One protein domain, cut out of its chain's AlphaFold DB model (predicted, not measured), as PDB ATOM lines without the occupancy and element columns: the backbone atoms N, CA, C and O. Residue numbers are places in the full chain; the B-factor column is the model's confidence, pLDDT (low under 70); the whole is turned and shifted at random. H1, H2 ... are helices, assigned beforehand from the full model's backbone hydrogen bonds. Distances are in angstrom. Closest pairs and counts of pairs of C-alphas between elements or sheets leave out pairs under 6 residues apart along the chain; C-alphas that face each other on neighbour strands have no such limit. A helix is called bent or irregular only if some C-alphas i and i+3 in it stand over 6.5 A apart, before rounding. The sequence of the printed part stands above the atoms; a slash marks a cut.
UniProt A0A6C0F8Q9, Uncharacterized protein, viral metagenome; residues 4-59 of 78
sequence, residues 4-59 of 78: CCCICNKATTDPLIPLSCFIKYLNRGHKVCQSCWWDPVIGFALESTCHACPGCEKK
ATOM      1  N   CYS A   4     152.888 218.270 195.250       91.56
ATOM      2  CA  CYS A   4     152.404 217.264 196.200       91.56
ATOM      3  C   CYS A   4     153.429 216.139 196.375       91.56
ATOM      4  O   CYS A   4     153.911 215.569 195.396       91.56
ATOM      5  N   CYS A   5     153.739 215.794 197.625       94.00
ATOM      6  CA  CYS A   5     154.584 214.649 197.942       94.00
ATOM      7  C   CYS A   5     153.887 213.323 197.580       94.00
ATOM      8  O   CYS A   5     152.798 213.057 198.072       94.00
ATOM      9  N   CYS A   6     154.530 212.441 196.812       93.31
ATOM     10  CA  CYS A   6     153.980 211.138 196.407       93.31
ATOM     11  C   CYS A   6     153.924 210.084 197.537       93.31
ATOM     12  O   CYS A   6     153.371 208.992 197.364       93.31
ATOM     13  N   ILE A   7     154.491 210.395 198.707       94.00
ATOM     14  CA  ILE A   7     154.445 209.539 199.898       94.00
ATOM     15  C   ILE A   7     153.266 209.939 200.789       94.00
ATOM     16  O   ILE A   7     152.402 209.102 201.037       94.00
ATOM     17  N   CYS A   8     153.212 211.202 201.226       94.69
ATOM     18  CA  CYS A   8     152.240 211.681 202.217       94.69
ATOM     19  C   CYS A   8     151.148 212.617 201.669       94.69
ATOM     20  O   CYS A   8     150.334 213.105 202.448       94.69
ATOM     21  N   ASN A   9     151.140 212.912 200.364       93.19
ATOM     22  CA  ASN A   9     150.205 213.824 199.686       93.19
ATOM     23  C   ASN A   9     150.175 215.267 200.221       93.19
ATOM     24  O   ASN A   9     149.316 216.054 199.828       93.19
ATOM     25  N   LYS A  10     151.124 215.655 201.080       93.75
ATOM     26  CA  LYS A  10     151.249 217.036 201.555       93.75
ATOM     27  C   LYS A  10     151.893 217.919 200.489       93.75
ATOM     28  O   LYS A  10     152.832 217.502 199.804       93.75
ATOM     29  N   ALA A  11     151.394 219.146 200.389       91.75
ATOM     30  CA  ALA A  11     152.002 220.218 199.616       91.75
ATOM     31  C   ALA A  11     153.403 220.558 200.154       91.75
ATOM     32  O   ALA A  11     153.627 220.575 201.363       91.75
ATOM     33  N   THR A  12     154.342 220.848 199.258       89.94
ATOM     34  CA  THR A  12     155.704 221.270 199.592       89.94
ATOM     35  C   THR A  12     156.233 222.263 198.556       89.94
ATOM     36  O   THR A  12     155.887 222.191 197.372       89.94
ATOM     37  N   THR A  13     157.038 223.220 199.017       90.88
ATOM     38  CA  THR A  13     157.721 224.227 198.191       90.88
ATOM     39  C   THR A  13     159.055 223.725 197.657       90.88
ATOM     40  O   THR A  13     159.408 224.058 196.532       90.88
ATOM     41  N   ASP A  14     159.727 222.851 198.412       91.06
ATOM     42  CA  ASP A  14     161.093 222.392 198.138       91.06
ATOM     43  C   ASP A  14     161.154 220.860 198.038       91.06
ATOM     44  O   ASP A  14     161.737 220.185 198.900       91.06
ATOM     45  N   PRO A  15     160.496 220.268 197.022       93.94
ATOM     46  CA  PRO A  15     160.488 218.830 196.847       93.94
ATOM     47  C   PRO A  15     161.820 218.303 196.317       93.94
ATOM     48  O   PRO A  15     162.473 218.911 195.471       93.94
ATOM     49  N   LEU A  16     162.131 217.080 196.716       95.56
ATOM     50  CA  LEU A  16     163.182 216.254 196.140       95.56
ATOM     51  C   LEU A  16     162.578 215.282 195.117       95.56
ATOM     52  O   LEU A  16     161.380 214.981 195.154       95.56
ATOM     53  N   ILE A  17     163.397 214.808 194.179       94.94
ATOM     54  CA  ILE A  17     162.987 213.870 193.127       94.94
ATOM     55  C   ILE A  17     163.842 212.609 193.273       94.94
ATOM     56  O   ILE A  17     165.068 212.718 193.205       94.94
ATOM     57  N   PRO A  18     163.244 211.416 193.442       95.00
ATOM     58  CA  PRO A  18     163.988 210.161 193.391       95.00
ATOM     59  C   PRO A  18     164.814 210.070 192.105       95.00
ATOM     60  O   PRO A  18     164.285 210.345 191.027       95.00
ATOM     61  N   LEU A  19     166.080 209.650 192.192       93.00
ATOM     62  CA  LEU A  19     166.997 209.645 191.043       93.00
ATOM     63  C   LEU A  19     166.438 208.853 189.850       93.00
ATOM     64  O   LEU A  19     166.467 209.333 188.721       93.00
ATOM     65  N   SER A  20     165.857 207.679 190.105       91.88
ATOM     66  CA  SER A  20     165.205 206.852 189.078       91.88
ATOM     67  C   SER A  20     164.073 207.592 188.354       91.88
ATOM     68  O   SER A  20     163.887 207.447 187.146       91.88
ATOM     69  N   CYS A  21     163.338 208.431 189.081       93.44
ATOM     70  CA  CYS A  21     162.273 209.260 188.536       93.44
ATOM     71  C   CYS A  21     162.837 210.475 187.784       93.44
ATOM     72  O   CYS A  21     162.326 210.825 186.721       93.44
ATOM     73  N   PHE A  22     163.918 211.079 188.285       93.31
ATOM     74  CA  PHE A  22     164.606 212.193 187.634       93.31
ATOM     75  C   PHE A  22     165.243 211.781 186.302       93.31
ATOM     76  O   PHE A  22     165.058 212.469 185.306       93.31
ATOM     77  N   ILE A  23     165.918 210.633 186.234       93.81
ATOM     78  CA  ILE A  23     166.506 210.127 184.982       93.81
ATOM     79  C   ILE A  23     165.424 209.937 183.910       93.81
ATOM     80  O   ILE A  23     165.646 210.233 182.740       93.81
ATOM     81  N   LYS A  24     164.236 209.465 184.307       92.88
ATOM     82  CA  LYS A  24     163.150 209.147 183.373       92.88
ATOM     83  C   LYS A  24     162.294 210.354 182.979       92.88
ATOM     84  O   LYS A  24     161.802 210.408 181.856       92.88
ATOM     85  N   TYR A  25     162.076 211.293 183.899       91.75
ATOM     86  CA  TYR A  25     161.085 212.365 183.743       91.75
ATOM     87  C   TYR A  25     161.635 213.768 184.032       91.75
ATOM     88  O   TYR A  25     160.886 214.748 183.989       91.75
ATOM     89  N   LEU A  26     162.929 213.895 184.332       90.88
ATOM     90  CA  LEU A  26     163.597 215.141 184.707       90.88
ATOM     91  C   LEU A  26     162.855 215.842 185.858       90.88
ATOM     92  O   LEU A  26     162.375 215.214 186.806       90.88
ATOM     93  N   ASN A  27     162.694 217.159 185.755       88.69
ATOM     94  CA  ASN A  27     161.982 217.979 186.732       88.69
ATOM     95  C   ASN A  27     160.477 217.675 186.826       88.69
ATOM     96  O   ASN A  27     159.822 218.200 187.729       88.69
ATOM     97  N   ARG A  28     159.926 216.820 185.954       89.38
ATOM     98  CA  ARG A  28     158.528 216.366 186.020       89.38
ATOM     99  C   ARG A  28     158.342 215.118 186.873       89.38
ATOM    100  O   ARG A  28     157.201 214.739 187.101       89.38
ATOM    101  N   GLY A  29     159.427 214.497 187.344       92.38
ATOM    102  CA  GLY A  29     159.364 213.321 188.206       92.38
ATOM    103  C   GLY A  29     158.558 213.554 189.487       92.38
ATOM    104  O   GLY A  29     158.367 214.693 189.932       92.38
ATOM    105  N   HIS A  30     158.088 212.459 190.089       94.62
ATOM    106  CA  HIS A  30     157.368 212.483 191.356       94.62
ATOM    107  C   HIS A  30     158.179 213.181 192.438       94.62
ATOM    108  O   HIS A  30     159.393 213.025 192.556       94.62
ATOM    109  N   LYS A  31     157.459 213.954 193.238       94.06
ATOM    110  CA  LYS A  31     158.019 214.840 194.244       94.06
ATOM    111  C   LYS A  31     157.920 214.183 195.609       94.06
ATOM    112  O   LYS A  31     156.897 213.590 195.933       94.06
ATOM    113  N   VAL A  32     158.952 214.312 196.428       95.25
ATOM    114  CA  VAL A  32     158.976 213.849 197.817       95.25
ATOM    115  C   VAL A  32     159.347 215.040 198.693       95.25
ATOM    116  O   VAL A  32     160.294 215.754 198.385       95.25
ATOM    117  N   CYS A  33     158.582 215.316 199.751       96.19
ATOM    118  CA  CYS A  33     158.919 216.415 200.657       96.19
ATOM    119  C   CYS A  33     160.140 216.060 201.518       96.19
ATOM    120  O   CYS A  33     160.408 214.884 201.762       96.19
ATOM    121  N   GLN A  34     160.830 217.080 202.035       97.06
ATOM    122  CA  GLN A  34     162.003 216.911 202.903       97.06
ATOM    123  C   GLN A  34     161.732 215.957 204.078       97.06
ATOM    124  O   GLN A  34     162.539 215.077 204.353       97.06
ATOM    125  N   SER A  35     160.564 216.068 204.722       96.75
ATOM    126  CA  SER A  35     160.206 215.209 205.856       96.75
ATOM    127  C   SER A  35     160.130 213.730 205.478       96.75
ATOM    128  O   SER A  35     160.681 212.905 206.186       96.75
ATOM    129  N   CYS A  36     159.490 213.377 204.358       96.31
ATOM    130  CA  CYS A  36     159.416 211.977 203.923       96.31
ATOM    131  C   CYS A  36     160.727 211.475 203.308       96.31
ATOM    132  O   CYS A  36     160.925 210.268 203.192       96.31
ATOM    133  N   TRP A  37     161.607 212.378 202.881       96.88
ATOM    134  CA  TRP A  37     162.920 212.002 202.375       96.88
ATOM    135  C   TRP A  37     163.863 211.606 203.512       96.88
ATOM    136  O   TRP A  37     164.473 210.544 203.450       96.88
ATOM    137  N   TRP A  38     163.930 212.434 204.557       96.62
ATOM    138  CA  TRP A  38     164.893 212.312 205.657       96.62
ATOM    139  C   TRP A  38     164.322 211.693 206.938       96.62
ATOM    140  O   TRP A  38     164.970 211.767 207.979       96.62
ATOM    141  N   ASP A  39     163.112 211.126 206.904       95.88
ATOM    142  CA  ASP A  39     162.544 210.469 208.084       95.88
ATOM    143  C   ASP A  39     163.495 209.356 208.584       95.88
ATOM    144  O   ASP A  39     163.893 208.491 207.801       95.88
ATOM    145  N   PRO A  40     163.892 209.360 209.868       95.00
ATOM    146  CA  PRO A  40     164.926 208.455 210.368       95.00
ATOM    147  C   PRO A  40     164.454 207.005 210.532       95.00
ATOM    148  O   PRO A  40     165.279 206.124 210.765       95.00
ATOM    149  N   VAL A  41     163.146 206.746 210.446       93.56
ATOM    150  CA  VAL A  41     162.552 205.414 210.639       93.56
ATOM    151  C   VAL A  41     162.063 204.834 209.316       93.56
ATOM    152  O   VAL A  41     162.244 203.644 209.063       93.56
ATOM    153  N   ILE A  42     161.444 205.661 208.472       91.12
ATOM    154  CA  ILE A  42     160.780 205.235 207.228       91.12
ATOM    155  C   ILE A  42     161.132 206.107 206.011       91.12
ATOM    156  O   ILE A  42     160.436 206.061 204.994       91.12
ATOM    157  N   GLY A  43     162.159 206.949 206.111       94.25
ATOM    158  CA  GLY A  43     162.515 207.912 205.073       94.25
ATOM    159  C   GLY A  43     163.034 207.263 203.801       94.25
ATOM    160  O   GLY A  43     163.719 206.245 203.835       94.25
ATOM    161  N   PHE A  44     162.752 207.905 202.667       95.56
ATOM    162  CA  PHE A  44     163.212 207.442 201.355       95.56
ATOM    163  C   PHE A  44     164.747 207.353 201.244       95.56
ATOM    164  O   PHE A  44     165.260 206.546 200.476       95.56
ATOM    165  N   ALA A  45     165.488 208.181 201.989       95.31
ATOM    166  CA  ALA A  45     166.950 208.195 201.964       95.31
ATOM    167  C   ALA A  45     167.612 207.084 202.796       95.31
ATOM    168  O   ALA A  45     168.834 206.954 202.749       95.31
ATOM    169  N   LEU A  46     166.852 206.306 203.572       95.25
ATOM    170  CA  LEU A  46     167.421 205.244 204.401       95.25
ATOM    171  C   LEU A  46     167.994 204.124 203.522       95.25
ATOM    172  O   LEU A  46     167.355 203.674 202.570       95.25
ATOM    173  N   GLU A  47     169.185 203.632 203.868       92.19
ATOM    174  CA  GLU A  47     169.875 202.569 203.117       92.19
ATOM    175  C   GLU A  47     169.095 201.248 203.099       92.19
ATOM    176  O   GLU A  47     169.179 200.481 202.146       92.19
ATOM    177  N   SER A  48     168.304 200.995 204.143       91.12
ATOM    178  CA  SER A  48     167.470 199.799 204.280       91.12
ATOM    179  C   SER A  48     166.177 199.846 203.459       91.12
ATOM    180  O   SER A  48     165.419 198.876 203.463       91.12
ATOM    181  N   THR A  49     165.895 200.957 202.774       87.94
ATOM    182  CA  THR A  49     164.652 201.139 202.014       87.94
ATOM    183  C   THR A  49     164.848 200.906 200.522       87.94
ATOM    184  O   THR A  49     165.928 201.084 199.965       87.94
ATOM    185  N   CYS A  50     163.771 200.499 199.849       87.19
ATOM    186  CA  CYS A  50     163.758 200.401 198.397       87.19
ATOM    187  C   CYS A  50     163.805 201.810 197.785       87.19
ATOM    188  O   CYS A  50     162.886 202.603 197.984       87.19
ATOM    189  N   HIS A  51     164.829 202.113 196.984       91.06
ATOM    190  CA  HIS A  51     164.942 203.400 196.276       91.06
ATOM    191  C   HIS A  51     164.148 203.450 194.957       91.06
ATOM    192  O   HIS A  51     164.372 204.317 194.102       91.06
ATOM    193  N   ALA A  52     163.194 202.533 194.771       91.38
ATOM    194  CA  ALA A  52     162.186 202.655 193.728       91.38
ATOM    195  C   ALA A  52     161.271 203.848 194.034       91.38
ATOM    196  O   ALA A  52     160.899 204.097 195.176       91.38
ATOM    197  N   CYS A  53     160.911 204.620 193.006       93.94
ATOM    198  CA  CYS A  53     160.064 205.793 193.199       93.94
ATOM    199  C   CYS A  53     158.662 205.380 193.704       93.94
ATOM    200  O   CYS A  53     157.919 204.760 192.933       93.94
ATOM    201  N   PRO A  54     158.222 205.813 194.905       91.81
ATOM    202  CA  PRO A  54     156.920 205.418 195.453       91.81
ATOM    203  C   PRO A  54     155.741 205.908 194.611       91.81
ATOM    204  O   PRO A  54     154.692 205.273 194.554       91.81
ATOM    205  N   GLY A  55     155.902 207.047 193.930       92.94
ATOM    206  CA  GLY A  55     154.888 207.565 193.013       92.94
ATOM    207  C   GLY A  55     154.713 206.693 191.770       92.94
ATOM    208  O   GLY A  55     153.584 206.499 191.324       92.94
ATOM    209  N   CYS A  56     155.803 206.121 191.244       93.25
ATOM    210  CA  CYS A  56     155.749 205.190 190.117       93.25
ATOM    211  C   CYS A  56     155.062 203.881 190.517       93.25
ATOM    212  O   CYS A  56     154.199 203.403 189.785       93.25
ATOM    213  N   GLU A  57     155.405 203.323 191.682       92.81
ATOM    214  CA  GLU A  57     154.792 202.089 192.197       92.81
ATOM    215  C   GLU A  57     153.288 202.256 192.430       92.81
ATOM    216  O   GLU A  57     152.490 201.404 192.041       92.81
ATOM    217  N   LYS A  58     152.891 203.406 192.985       90.94
ATOM    218  CA  LYS A  58     151.487 203.777 193.198       90.94
ATOM    219  C   LYS A  58     150.758 204.210 191.920       90.94
ATOM    220  O   LYS A  58     149.572 204.519 191.998       90.94
ATOM    221  N   LYS A  59     151.439 204.266 190.767       91.44
ATOM    222  CA  LYS A  59     150.896 204.763 189.488       91.44
ATOM    223  C   LYS A  59     150.253 206.154 189.614       91.44
ATOM    224  O   LYS A  59     149.222 206.422 189.008       91.44
TER     225      LYS A  59
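Overview. This is residues 4 to 59 of the 78 residues of an uncharacterized protein of viral metagenome (UniProt A0A6C0F8Q9). This domain has little regular structure: it is mostly loops, with three short helices spread among them. H1 lies toward one end of the longest axis, H2 and the loop of residues 39 to 47 toward the other, and H3 near the last printed residue. The printed part has 56 residues, with H1, H2 and H3 in chain order, 19 residues in named helices, and no named strand; its class is all helix. It is compact, with a radius of gyration of the C-alphas of 10.3 A and spans of 28 by 22 by 18 A.

Arrangement. Residues 4 to 18 hold no named element and precede H1, residues 19 to 28. H1 is apart from H2, residues 34 to 38, though a tight link joins them. H2 is apart from H3, residues 54 to 57. H1 and H3 are close but not clearly touching; their closest C-alphas, those of Cys 21 and Cys 56, are 7.9 A apart. The O i to N i+4 pair of H2 is within hydrogen-bond range, as are 3 of 6 in H1; H3 is too short for one.

Along the chain. H1, 11.9 A long, begins at C-alpha 19 (166.997, 209.645, 191.043) and is irregular, with C-alphas 24 and 27 9.5 A apart. H2 measures 6.1 A; H3, 5.1 A, ends at C-alpha 57 (154.792, 202.089, 192.197).

Size, cuts and confidence. The C-alphas farthest apart, of Tyr 25 and Val 41, are 27.8 A apart. The printed part has no cut. The link from H2 to H3 is long, with 15 residues. No printed residue is under 70 in pLDDT.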